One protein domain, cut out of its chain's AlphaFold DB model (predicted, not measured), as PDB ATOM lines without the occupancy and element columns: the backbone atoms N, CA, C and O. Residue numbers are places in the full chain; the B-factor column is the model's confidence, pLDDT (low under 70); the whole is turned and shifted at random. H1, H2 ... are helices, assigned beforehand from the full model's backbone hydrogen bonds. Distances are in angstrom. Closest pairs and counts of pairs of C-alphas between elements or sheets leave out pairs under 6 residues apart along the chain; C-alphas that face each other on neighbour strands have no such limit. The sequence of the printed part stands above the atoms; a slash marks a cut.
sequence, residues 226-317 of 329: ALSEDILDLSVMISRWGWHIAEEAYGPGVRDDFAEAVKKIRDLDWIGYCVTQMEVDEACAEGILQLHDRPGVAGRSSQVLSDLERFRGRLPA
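Overview. This is residues 226 to 317 of the 329 residues of the protein "Nucleotidyl transferase AbiEii toxin, Type IV TA system" of Citreimonas salinaria (UniProt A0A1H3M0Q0). Short helices cross one another: H3, the longest, crosses H1, H5 packs on H1, and H6 packs on H4 at one end. At the other end H2 makes a corner with H3, where residues 248 to 253 stick out. The printed part has 92 residues, six named helices, H1 to H6, and no named strand; it is all helix and compact, radius of gyration of the C-alphas 14.0 A, spans 42 by 29 by 22 A.

Along the chain. H1, residues 229 to 238, begins at C-alpha 229 (-34.032, 8.913, -29.534). H2 is residues 244 to 250, H3 253 to 265, 18.7 A long, H4 268 to 277, H5 282 to 291. H6, 301 to 311, ends at C-alpha 311 (-29.221, 7.851, -47.724).

Arrangement. H1 touches H3, closest C-alphas Ile 231 and Ala 261, 6.3 A. H1 touches H5, closest C-alphas Ser 235 and Ile 288, 6.0 A. H4 touches H6, closest C-alphas Gly 272 and Leu 308, 5.6 A, at a steep tilt of 64 degrees. H2 and H3 only just touch, with 3 pairs of C-alphas within 8 A, only at the corner, H3 with residues 253 to 254 alone; closest are Glu 247 and Val 254, 6.7 A. O i to N i+4 pairs are all within hydrogen-bond range in H1, H3, H4 and H5, 5 of 7 in H6, and 1 of 3 in H2, beside 1 of 4 O i to N i+3.

Size, cuts and confidence. The printed part has no cut and no long link. Residues 239 to 246, 249 to 250 and 294 to 317 have pLDDT under 70.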
ATOM      1  N   ALA A 226     -28.465  13.869 -29.299       80.94
ATOM      2  CA  ALA A 226     -29.496  12.979 -28.770       80.94
ATOM      3  C   ALA A 226     -30.133  12.073 -29.841       80.94
ATOM      4  O   ALA A 226     -30.982  11.246 -29.518       80.94
ATOM      5  N   LEU A 227     -29.788  12.254 -31.126       83.69
ATOM      6  CA  LEU A 227     -30.273  11.452 -32.261       83.69
ATOM      7  C   LEU A 227     -31.803  11.313 -32.336       83.69
ATOM      8  O   LEU A 227     -32.314  10.379 -32.943       83.69
ATOM      9  N   SER A 228     -32.549  12.246 -31.733       87.88
ATOM     10  CA  SER A 228     -34.013  12.153 -31.624       87.88
ATOM     11  C   SER A 228     -34.497  10.833 -30.999       87.88
ATOM     12  O   SER A 228     -35.607  10.390 -31.288       87.88
ATOM     13  N   GLU A 229     -33.690  10.204 -30.138       88.62
ATOM     14  CA  GLU A 229     -34.032   8.913 -29.534       88.62
ATOM     15  C   GLU A 229     -35.332   8.984 -28.728       88.62
ATOM     16  O   GLU A 229     -36.160   8.083 -28.813       88.62
ATOM     17  N   ASP A 230     -35.563  10.091 -28.014       90.94
ATOM     18  CA  ASP A 230     -36.746  10.241 -27.169       90.94
ATOM     19  C   ASP A 230     -38.027  10.287 -27.996       90.94
ATOM     20  O   ASP A 230     -38.971   9.567 -27.690       90.94
ATOM     21  N   ILE A 231     -38.066  11.067 -29.080       90.00
ATOM     22  CA  ILE A 231     -39.258  11.133 -29.932       90.00
ATOM     23  C   ILE A 231     -39.496   9.828 -30.699       90.00
ATOM     24  O   ILE A 231     -40.651   9.465 -30.924       90.00
ATOM     25  N   LEU A 232     -38.450   9.082 -31.063       88.25
ATOM     26  CA  LEU A 232     -38.612   7.754 -31.663       88.25
ATOM     27  C   LEU A 232     -39.189   6.760 -30.651       88.25
ATOM     28  O   LEU A 232     -40.172   6.087 -30.961       88.25
ATOM     29  N   ASP A 233     -38.648   6.726 -29.433       88.00
ATOM     30  CA  ASP A 233     -39.160   5.899 -28.337       88.00
ATOM     31  C   ASP A 233     -40.620   6.264 -28.026       88.00
ATOM     32  O   ASP A 233     -41.492   5.396 -28.002       88.00
ATOM     33  N   LEU A 234     -40.921   7.558 -27.894       86.88
ATOM     34  CA  LEU A 234     -42.277   8.060 -27.676       86.88
ATOM     35  C   LEU A 234     -43.215   7.691 -28.820       86.88
ATOM     36  O   LEU A 234     -44.370   7.374 -28.567       86.88
ATOM     37  N   SER A 235     -42.750   7.687 -30.069       84.62
ATOM     38  CA  SER A 235     -43.565   7.273 -31.216       84.62
ATOM     39  C   SER A 235     -43.933   5.792 -31.141       84.62
ATOM     40  O   SER A 235     -45.083   5.427 -31.394       84.62
ATOM     41  N   VAL A 236     -42.995   4.944 -30.711       79.06
ATOM     42  CA  VAL A 236     -43.273   3.529 -30.422       79.06
ATOM     43  C   VAL A 236     -44.280   3.406 -29.268       79.06
ATOM     44  O   VAL A 236     -45.237   2.631 -29.363       79.06
ATOM     45  N   MET A 237     -44.133   4.212 -28.212       77.94
ATOM     46  CA  MET A 237     -44.988   4.177 -27.015       77.94
ATOM     47  C   MET A 237     -46.400   4.752 -27.222       77.94
ATOM     48  O   MET A 237     -47.357   4.195 -26.689       77.94
ATOM     49  N   ILE A 238     -46.568   5.832 -27.996       70.19
ATOM     50  CA  ILE A 238     -47.841   6.559 -28.217       70.19
ATOM     51  C   ILE A 238     -48.884   5.705 -28.919       70.19
ATOM     52  O   ILE A 238     -50.081   5.895 -28.715       70.19
ATOM     53  N   SER A 239     -48.453   4.696 -29.674       55.88
ATOM     54  CA  SER A 239     -49.373   3.686 -30.195       55.88
ATOM     55  C   SER A 239     -50.126   2.926 -29.082       55.88
ATOM     56  O   SER A 239     -51.067   2.188 -29.380       55.88
ATOM     57  N   ARG A 240     -49.711   3.065 -27.807       50.94
ATOM     58  CA  ARG A 240     -50.159   2.240 -26.676       50.94
ATOM     59  C   ARG A 240     -50.407   3.000 -25.352       50.94
ATOM     60  O   ARG A 240     -51.265   2.523 -24.611       50.94
ATOM     61  N   TRP A 241     -49.723   4.112 -25.021       59.59
ATOM     62  CA  TRP A 241     -49.719   4.738 -23.667       59.59
ATOM     63  C   TRP A 241     -50.070   6.255 -23.656       59.59
ATOM     64  O   TRP A 241     -49.913   6.932 -24.668       59.59
ATOM     65  N   GLY A 242     -50.610   6.779 -22.537       55.22
ATOM     66  CA  GLY A 242     -51.204   8.134 -22.415       55.22
ATOM     67  C   GLY A 242     -50.359   9.198 -21.675       55.22
ATOM     68  O   GLY A 242     -49.332   8.882 -21.093       55.22
ATOM     69  N   TRP A 243     -50.821  10.462 -21.667       66.06
ATOM     70  CA  TRP A 243     -50.009  11.685 -21.440       66.06
ATOM     71  C   TRP A 243     -49.963  12.277 -20.020       66.06
ATOM     72  O   TRP A 243     -49.194  13.202 -19.771       66.06
ATOM     73  N   HIS A 244     -50.795  11.793 -19.100       62.41
ATOM     74  CA  HIS A 244     -51.179  12.577 -17.918       62.41
ATOM     75  C   HIS A 244     -50.038  12.892 -16.934       62.41
ATOM     76  O   HIS A 244     -49.981  14.009 -16.436       62.41
ATOM     77  N   ILE A 245     -49.101  11.966 -16.696       58.91
ATOM     78  CA  ILE A 245     -48.030  12.160 -15.696       58.91
ATOM     79  C   ILE A 245     -47.034  13.258 -16.113       58.91
ATOM     80  O   ILE A 245     -46.559  14.021 -15.278       58.91
ATOM     81  N   ALA A 246     -46.732  13.382 -17.408       61.41
ATOM     82  CA  ALA A 246     -45.753  14.360 -17.886       61.41
ATOM     83  C   ALA A 246     -46.273  15.806 -17.828       61.41
ATOM     84  O   ALA A 246     -45.514  16.727 -17.525       61.41
ATOM     85  N   GLU A 247     -47.568  16.012 -18.095       70.69
ATOM     86  CA  GLU A 247     -48.180  17.346 -18.039       70.69
ATOM     87  C   GLU A 247     -48.222  17.902 -16.614       70.69
ATOM     88  O   GLU A 247     -48.072  19.107 -16.430       70.69
ATOM     89  N   GLU A 248     -48.395  17.046 -15.605       71.44
ATOM     90  CA  GLU A 248     -48.350  17.472 -14.202       71.44
ATOM     91  C   GLU A 248     -46.951  17.956 -13.792       71.44
ATOM     92  O   GLU A 248     -46.837  18.893 -13.003       71.44
ATOM     93  N   ALA A 249     -45.893  17.368 -14.362       67.62
ATOM     94  CA  ALA A 249     -44.508  17.691 -14.027       67.62
ATOM     95  C   ALA A 249     -43.977  18.953 -14.733       67.62
ATOM     96  O   ALA A 249     -43.330  19.786 -14.100       67.62
ATOM     97  N   TYR A 250     -44.223  19.098 -16.040       64.62
ATOM     98  CA  TYR A 250     -43.637  20.165 -16.877       64.62
ATOM     99  C   TYR A 250     -44.671  21.155 -17.437       64.62
ATOM    100  O   TYR A 250     -44.317  22.142 -18.088       64.62
ATOM    101  N   GLY A 251     -45.958  20.930 -17.176       76.44
ATOM    102  CA  GLY A 251     -47.040  21.731 -17.731       76.44
ATOM    103  C   GLY A 251     -47.371  21.379 -19.190       76.44
ATOM    104  O   GLY A 251     -46.855  20.413 -19.754       76.44
ATOM    105  N   PRO A 252     -48.247  22.167 -19.838       75.56
ATOM    106  CA  PRO A 252     -48.782  21.835 -21.161       75.56
ATOM    107  C   PRO A 252     -47.750  21.930 -22.300       75.56
ATOM    108  O   PRO A 252     -47.973  21.348 -23.361       75.56
ATOM    109  N   GLY A 253     -46.621  22.622 -22.088       80.81
ATOM    110  CA  GLY A 253     -45.587  22.855 -23.109       80.81
ATOM    111  C   GLY A 253     -44.925  21.580 -23.641       80.81
ATOM    112  O   GLY A 253     -44.482  21.552 -24.784       80.81
ATOM    113  N   VAL A 254     -44.970  20.484 -22.875       80.12
ATOM    114  CA  VAL A 254     -44.485  19.160 -23.301       80.12
ATOM    115  C   VAL A 254     -45.130  18.706 -24.616       80.12
ATOM    116  O   VAL A 254     -44.485  18.047 -25.433       80.12
ATOM    117  N   ARG A 255     -46.398  19.073 -24.860       79.69
ATOM    118  CA  ARG A 255     -47.086  18.745 -26.120       79.69
ATOM    119  C   ARG A 255     -46.551  19.538 -27.304       79.69
ATOM    120  O   ARG A 255     -46.487  18.998 -28.408       79.69
ATOM    121  N   ASP A 256     -46.185  20.792 -27.075       84.44
ATOM    122  CA  ASP A 256     -45.636  21.657 -28.114       84.44
ATOM    123  C   ASP A 256     -44.233  21.172 -28.498       84.44
ATOM    124  O   ASP A 256     -43.969  20.955 -29.680       84.44
ATOM    125  N   ASP A 257     -43.382  20.860 -27.513       86.38
ATOM    126  CA  ASP A 257     -42.059  20.262 -27.748       86.38
ATOM    127  C   ASP A 257     -42.153  18.911 -28.463       86.38
ATOM    128  O   ASP A 257     -41.395  18.633 -29.394       86.38
ATOM    129  N   PHE A 258     -43.117  18.069 -28.073       85.25
ATOM    130  CA  PHE A 258     -43.404  16.825 -28.781       85.25
ATOM    131  C   PHE A 258     -43.764  17.092 -30.249       85.25
ATOM    132  O   PHE A 258     -43.234  16.444 -31.153       85.25
ATOM    133  N   ALA A 259     -44.646  18.059 -30.514       85.81
ATOM    134  CA  ALA A 259     -45.064  18.397 -31.868       85.81
ATOM    135  C   ALA A 259     -43.904  18.944 -32.720       85.81
ATOM    136  O   ALA A 259     -43.819  18.610 -33.906       85.81
ATOM    137  N   GLU A 260     -43.003  19.745 -32.147       89.81
ATOM    138  CA  GLU A 260     -41.785  20.196 -32.832       89.81
ATOM    139  C   GLU A 260     -40.817  19.034 -33.102       89.81
ATOM    140  O   GLU A 260     -40.308  18.902 -34.219       89.81
ATOM    141  N   ALA A 261     -40.636  18.124 -32.141       88.06
ATOM    142  CA  ALA A 261     -39.827  16.924 -32.328       88.06
ATOM    143  C   ALA A 261     -40.384  16.025 -33.450       88.06
ATOM    144  O   ALA A 261     -39.617  15.541 -34.287       88.06
ATOM    145  N   VAL A 262     -41.714  15.880 -33.556       88.06
ATOM    146  CA  VAL A 262     -42.366  15.189 -34.686       88.06
ATOM    147  C   VAL A 262     -42.027  15.860 -36.018       88.06
ATOM    148  O   VAL A 262     -41.748  15.171 -36.999       88.06
ATOM    149  N   LYS A 263     -42.025  17.198 -36.098       88.25
ATOM    150  CA  LYS A 263     -41.624  17.890 -37.337       88.25
ATOM    151  C   LYS A 263     -40.170  17.588 -37.700       88.25
ATOM    152  O   LYS A 263     -39.896  17.384 -38.879       88.25
ATOM    153  N   LYS A 264     -39.271  17.519 -36.710       87.06
ATOM    154  CA  LYS A 264     -37.851  17.195 -36.911       87.06
ATOM    155  C   LYS A 264     -37.663  15.791 -37.496       87.06
ATOM    156  O   LYS A 264     -36.925  15.645 -38.461       87.06
ATOM    157  N   ILE A 265     -38.363  14.773 -36.986       87.50
ATOM    158  CA  ILE A 265     -38.257  13.396 -37.519       87.50
ATOM    159  C   ILE A 265     -39.048  13.148 -38.811       87.50
ATOM    160  O   ILE A 265     -38.869  12.112 -39.439       87.50
ATOM    161  N   ARG A 266     -39.902  14.081 -39.247       85.12
ATOM    162  CA  ARG A 266     -40.522  14.025 -40.585       85.12
ATOM    163  C   ARG A 266     -39.558  14.423 -41.709       85.12
ATOM    164  O   ARG A 266     -39.863  14.178 -42.874       85.12
ATOM    165  N   ASP A 267     -38.424  15.044 -41.389       85.19
ATOM    166  CA  ASP A 267     -37.341  15.246 -42.350       85.19
ATOM    167  C   ASP A 267     -36.692  13.888 -42.669       85.19
ATOM    168  O   ASP A 267     -36.130  13.228 -41.791       85.19
ATOM    169  N   LEU A 268     -36.798  13.462 -43.933       80.94
ATOM    170  CA  LEU A 268     -36.337  12.146 -44.385       80.94
ATOM    171  C   LEU A 268     -34.816  11.972 -44.269       80.94
ATOM    172  O   LEU A 268     -34.354  10.869 -43.970       80.94
ATOM    173  N   ASP A 269     -34.041  13.044 -44.454       80.25
ATOM    174  CA  ASP A 269     -32.587  12.977 -44.312       80.25
ATOM    175  C   ASP A 269     -32.223  12.807 -42.829       80.25
ATOM    176  O   ASP A 269     -31.335  12.026 -42.473       80.25
ATOM    177  N   TRP A 270     -32.924  13.526 -41.945       84.69
ATOM    178  CA  TRP A 270     -32.698  13.442 -40.504       84.69
ATOM    179  C   TRP A 270     -33.107  12.083 -39.926       84.69
ATOM    180  O   TRP A 270     -32.318  11.466 -39.206       84.69
ATOM    181  N   ILE A 271     -34.299  11.572 -40.250       84.62
ATOM    182  CA  ILE A 271     -34.727  10.261 -39.744       84.62
ATOM    183  C   ILE A 271     -33.859   9.134 -40.307       84.62
ATOM    184  O   ILE A 271     -33.484   8.241 -39.553       84.62
ATOM    185  N   GLY A 272     -33.445   9.202 -41.579       78.31
ATOM    186  CA  GLY A 272     -32.516   8.231 -42.164       78.31
ATOM    187  C   GLY A 272     -31.169   8.195 -41.437       78.31
ATOM    188  O   GLY A 272     -30.611   7.118 -41.190       78.31
ATOM    189  N   TYR A 273     -30.676   9.361 -41.006       81.44
ATOM    190  CA  TYR A 273     -29.493   9.449 -40.154       81.44
ATOM    191  C   TYR A 273     -29.717   8.787 -38.788       81.44
ATOM    192  O   TYR A 273     -28.911   7.944 -38.390       81.44
ATOM    193  N   CYS A 274     -30.825   9.093 -38.107       83.88
ATOM    194  CA  CYS A 274     -31.160   8.514 -36.801       83.88
ATOM    195  C   CYS A 274     -31.306   6.983 -36.870       83.88
ATOM    196  O   CYS A 274     -30.716   6.272 -36.057       83.88
ATOM    197  N   VAL A 275     -32.020   6.477 -37.883       84.94
ATOM    198  CA  VAL A 275     -32.211   5.041 -38.154       84.94
ATOM    199  C   VAL A 275     -30.873   4.332 -38.320       84.94
ATOM    200  O   VAL A 275     -30.653   3.274 -37.733       84.94
ATOM    201  N   THR A 276     -29.951   4.946 -39.062       82.25
ATOM    202  CA  THR A 276     -28.613   4.389 -39.271       82.25
ATOM    203  C   THR A 276     -27.788   4.396 -37.985       82.25
ATOM    204  O   THR A 276     -27.154   3.395 -37.668       82.25
ATOM    205  N   GLN A 277     -27.760   5.512 -37.246       80.06
ATOM    206  CA  GLN A 277     -26.914   5.634 -36.052       80.06
ATOM    207  C   GLN A 277     -27.376   4.741 -34.896       80.06
ATOM    208  O   GLN A 277     -26.540   4.237 -34.151       80.06
ATOM    209  N   MET A 278     -28.685   4.536 -34.753       84.19
ATOM    210  CA  MET A 278     -29.261   3.723 -33.680       84.19
ATOM    211  C   MET A 278     -29.654   2.312 -34.124       84.19
ATOM    212  O   MET A 278     -30.276   1.602 -33.342       84.19
ATOM    213  N   GLU A 279     -29.324   1.888 -35.348       87.00
ATOM    214  CA  GLU A 279     -29.718   0.574 -35.891       87.00
ATOM    215  C   GLU A 279     -31.223   0.286 -35.676       87.00
ATOM    216  O   GLU A 279     -31.614  -0.781 -35.189       87.00
ATOM    217  N   VAL A 280     -32.061   1.287 -35.969       85.62
ATOM    218  CA  VAL A 280     -33.522   1.178 -35.850       85.62
ATOM    219  C   VAL A 280     -34.033   0.252 -36.951       85.62
ATOM    220  O   VAL A 280     -33.657   0.406 -38.111       85.62
ATOM    221  N   ASP A 281     -34.910  -0.686 -36.605       85.19
ATOM    222  CA  ASP A 281     -35.517  -1.590 -37.577       85.19
ATOM    223  C   ASP A 281     -36.307  -0.808 -38.633       85.19
ATOM    224  O   ASP A 281     -37.123   0.057 -38.309       85.19
ATOM    225  N   GLU A 282     -36.107  -1.141 -39.909       80.38
ATOM    226  CA  GLU A 282     -36.705  -0.408 -41.034       80.38
ATOM    227  C   GLU A 282     -38.241  -0.394 -40.967       80.38
ATOM    228  O   GLU A 282     -38.861   0.655 -41.135       80.38
ATOM    229  N   ALA A 283     -38.859  -1.526 -40.612       81.69
ATOM    230  CA  ALA A 283     -40.307  -1.617 -40.414       81.69
ATOM    231  C   ALA A 283     -40.804  -0.739 -39.247       81.69
ATOM    232  O   ALA A 283     -41.905  -0.189 -39.304       81.69
ATOM    233  N   CYS A 284     -39.993  -0.582 -38.193       82.69
ATOM    234  CA  CYS A 284     -40.308   0.310 -37.079       82.69
ATOM    235  C   CYS A 284     -40.244   1.774 -37.529       82.69
ATOM    236  O   CYS A 284     -41.178   2.534 -37.273       82.69
ATOM    237  N   ALA A 285     -39.193   2.154 -38.260       83.75
ATOM    238  CA  ALA A 285     -39.044   3.498 -38.810       83.75
ATOM    239  C   ALA A 285     -40.199   3.869 -39.758       83.75
ATOM    240  O   ALA A 285     -40.752   4.965 -39.656       83.75
ATOM    241  N   GLU A 286     -40.613   2.945 -40.631       80.50
ATOM    242  CA  GLU A 286     -41.769   3.145 -41.508       80.50
ATOM    243  C   GLU A 286     -43.060   3.330 -40.698       80.50
ATOM    244  O   GLU A 286     -43.813   4.274 -40.942       80.50
ATOM    245  N   GLY A 287     -43.289   2.485 -39.689       82.12
ATOM    246  CA  GLY A 287     -44.445   2.600 -38.798       82.12
ATOM    247  C   GLY A 287     -44.502   3.939 -38.055       82.12
ATOM    248  O   GLY A 287     -45.578   4.522 -37.932       82.12
ATOM    249  N   ILE A 288     -43.353   4.464 -37.613       83.25
ATOM    250  CA  ILE A 288     -43.249   5.785 -36.972       83.25
ATOM    251  C   ILE A 288     -43.616   6.906 -37.954       83.25
ATOM    252  O   ILE A 288     -44.375   7.808 -37.595       83.25
ATOM    253  N   LEU A 289     -43.118   6.859 -39.194       83.25
ATOM    254  CA  LEU A 289     -43.457   7.863 -40.209       83.25
ATOM    255  C   LEU A 289     -44.949   7.832 -40.553       83.25
ATOM    256  O   LEU A 289     -45.587   8.881 -40.579       83.25
ATOM    257  N   GLN A 290     -45.517   6.638 -40.733       82.75
ATOM    258  CA  GLN A 290     -46.946   6.465 -41.001       82.75
ATOM    259  C   GLN A 290     -47.816   6.967 -39.840       82.75
ATOM    260  O   GLN A 290     -48.827   7.627 -40.081       82.75
ATOM    261  N   LEU A 291     -47.419   6.693 -38.590       81.56
ATOM    262  CA  LEU A 291     -48.110   7.179 -37.390       81.56
ATOM    263  C   LEU A 291     -48.223   8.706 -37.386       81.56
ATOM    264  O   LEU A 291     -49.240   9.259 -36.964       81.56
ATOM    265  N   HIS A 292     -47.179   9.379 -37.868       83.19
ATOM    266  CA  HIS A 292     -47.089  10.830 -37.871       83.19
ATOM    267  C   HIS A 292     -47.422  11.462 -39.217       83.19
ATOM    268  O   HIS A 292     -47.275  12.675 -39.343       83.19
ATOM    269  N   ASP A 293     -47.899  10.735 -40.221       75.50
ATOM    270  CA  ASP A 293     -48.349  11.356 -41.465       75.50
ATOM    271  C   ASP A 293     -49.742  11.984 -41.296       75.50
ATOM    272  O   ASP A 293     -50.640  11.453 -40.641       75.50
ATOM    273  N   ARG A 294     -49.948  13.174 -41.878       51.34
ATOM    274  CA  ARG A 294     -51.274  13.819 -41.876       51.34
ATOM    275  C   ARG A 294     -52.264  12.977 -42.699       51.34
ATOM    276  O   ARG A 294     -51.863  12.420 -43.724       51.34
ATOM    277  N   PRO A 295     -53.571  12.960 -42.362       37.03
ATOM    278  CA  PRO A 295     -54.580  12.369 -43.238       37.03
ATOM    279  C   PRO A 295     -54.527  13.067 -44.607       37.03
ATOM    280  O   PRO A 295     -54.835  14.254 -44.713       37.03
ATOM    281  N   GLY A 296     -54.072  12.349 -45.643       39.12
ATOM    282  CA  GLY A 296     -53.979  12.868 -47.015       39.12
ATOM    283  C   GLY A 296     -52.796  12.390 -47.866       39.12
ATOM    284  O   GLY A 296     -52.819  12.621 -49.070       39.12
ATOM    285  N   VAL A 297     -51.792  11.703 -47.306       41.41
ATOM    286  CA  VAL A 297     -50.642  11.174 -48.078       41.41
ATOM    287  C   VAL A 297     -50.682   9.642 -48.151       41.41
ATOM    288  O   VAL A 297     -49.714   8.946 -47.874       41.41
ATOM    289  N   ALA A 298     -51.828   9.080 -48.538       36.34
ATOM    290  CA  ALA A 298     -51.902   7.662 -48.879       36.34
ATOM    291  C   ALA A 298     -51.220   7.446 -50.245       36.34
ATOM    292  O   ALA A 298     -51.811   7.741 -51.282       36.34
ATOM    293  N   GLY A 299     -49.965   6.980 -50.246       41.34
ATOM    294  CA  GLY A 299     -49.291   6.550 -51.481       41.34
ATOM    295  C   GLY A 299     -47.758   6.576 -51.534       41.34
ATOM    296  O   GLY A 299     -47.228   6.400 -52.626       41.34
ATOM    297  N   ARG A 300     -47.022   6.805 -50.433       45.00
ATOM    298  CA  ARG A 300     -45.542   6.929 -50.467       45.00
ATOM    299  C   ARG A 300     -44.741   5.856 -49.721       45.00
ATOM    300  O   ARG A 300     -43.522   5.980 -49.667       45.00
ATOM    301  N   SER A 301     -45.356   4.791 -49.215       48.56
ATOM    302  CA  SER A 301     -44.646   3.733 -48.468       48.56
ATOM    303  C   SER A 301     -43.499   3.086 -49.266       48.56
ATOM    304  O   SER A 301     -42.405   2.915 -48.743       48.56
ATOM    305  N   SER A 302     -43.666   2.853 -50.576       46.81
ATOM    306  CA  SER A 302     -42.587   2.298 -51.417       46.81
ATOM    307  C   SER A 302     -41.481   3.302 -51.776       46.81
ATOM    308  O   SER A 302     -40.354   2.898 -52.050       46.81
ATOM    309  N   GLN A 303     -41.787   4.605 -51.799       49.28
ATOM    310  CA  GLN A 303     -40.825   5.658 -52.143       49.28
ATOM    311  C   GLN A 303     -39.910   5.966 -50.949       49.28
ATOM    312  O   GLN A 303     -38.706   6.117 -51.132       49.28
ATOM    313  N   VAL A 304     -40.462   5.958 -49.730       48.69
ATOM    314  CA  VAL A 304     -39.721   6.184 -48.477       48.69
ATOM    315  C   VAL A 304     -38.629   5.131 -48.269       48.69
ATOM    316  O   VAL A 304     -37.512   5.499 -47.925       48.69
ATOM    317  N   LEU A 305     -38.895   3.850 -48.560       43.84
ATOM    318  CA  LEU A 305     -37.876   2.787 -48.514       43.84
ATOM    319  C   LEU A 305     -36.749   3.026 -49.531       43.84
ATOM    320  O   LEU A 305     -35.575   2.963 -49.179       43.84
ATOM    321  N   SER A 306     -37.099   3.384 -50.773       51.28
ATOM    322  CA  SER A 306     -36.104   3.689 -51.811       51.28
ATOM    323  C   SER A 306     -35.268   4.937 -51.502       51.28
ATOM    324  O   SER A 306     -34.109   5.028 -51.912       51.28
ATOM    325  N   ASP A 307     -35.842   5.890 -50.764       50.25
ATOM    326  CA  ASP A 307     -35.158   7.100 -50.327       50.25
ATOM    327  C   ASP A 307     -34.267   6.803 -49.103       50.25
ATOM    328  O   ASP A 307     -33.092   7.160 -49.128       50.25
ATOM    329  N   LEU A 308     -34.732   6.043 -48.102       46.75
ATOM    330  CA  LEU A 308     -33.914   5.594 -46.960       46.75
ATOM    331  C   LEU A 308     -32.697   4.759 -47.402       46.75
ATOM    332  O   LEU A 308     -31.585   4.987 -46.916       46.75
ATOM    333  N   GLU A 309     -32.859   3.861 -48.381       47.75
ATOM    334  CA  GLU A 309     -31.744   3.113 -48.985       47.75
ATOM    335  C   GLU A 309     -30.737   4.030 -49.698       47.75
ATOM    336  O   GLU A 309     -29.526   3.788 -49.655       47.75
ATOM    337  N   ARG A 310     -31.207   5.125 -50.311       51.22
ATOM    338  CA  ARG A 310     -30.367   6.137 -50.977       51.22
ATOM    339  C   ARG A 310     -29.505   6.952 -50.012       51.22
ATOM    340  O   ARG A 310     -28.505   7.530 -50.450       51.22
ATOM    341  N   PHE A 311     -29.875   7.012 -48.732       49.91
ATOM    342  CA  PHE A 311     -29.221   7.851 -47.724       49.91
ATOM    343  C   PHE A 311     -28.288   7.103 -46.770       49.91
ATOM    344  O   PHE A 311     -27.610   7.764 -45.977       49.91
ATOM    345  N   ARG A 312     -28.137   5.773 -46.903       44.06
ATOM    346  CA  ARG A 312     -27.037   5.031 -46.260       44.06
ATOM    347  C   ARG A 312     -25.697   5.704 -46.599       44.06
ATOM    348  O   ARG A 312     -25.159   5.544 -47.691       44.06
ATOM    349  N   GLY A 313     -25.167   6.484 -45.654       41.94
ATOM    350  CA  GLY A 313     -23.865   7.149 -45.754       41.94
ATOM    351  C   GLY A 313     -23.850   8.648 -46.095       41.94
ATOM    352  O   GLY A 313     -22.756   9.183 -46.274       41.94
ATOM    353  N   ARG A 314     -24.985   9.367 -46.163       44.47
ATOM    354  CA  ARG A 314     -24.982  10.844 -46.301       44.47
ATOM    355  C   ARG A 314     -25.470  11.528 -45.024       44.47
ATOM    356  O   ARG A 314     -26.568  11.264 -44.558       44.47
ATOM    357  N   LEU A 315     -24.665  12.448 -44.490       41.56
ATOM    358  CA  LEU A 315     -25.069  13.334 -43.394       41.56
ATOM    359  C   LEU A 315     -26.151  14.327 -43.885       41.56
ATOM    360  O   LEU A 315     -25.963  14.933 -44.953       41.56
ATOM    361  N   PRO A 316     -27.255  14.528 -43.138       46.56
ATOM    362  CA  PRO A 316     -28.278  15.531 -43.447       46.56
ATOM    363  C   PRO A 316     -27.688  16.944 -43.398       46.56
ATOM    364  O   PRO A 316     -26.707  17.184 -42.699       46.56
ATOM    365  N   ALA A 317     -28.269  17.902 -44.128       44.72
ATOM    366  CA  ALA A 317     -27.775  19.286 -44.156       44.72
ATOM    367  C   ALA A 317     -27.761  19.954 -42.763       44.72
ATOM    368  O   ALA A 317     -26.848  20.721 -42.462       44.72
TER     369      ALA A 317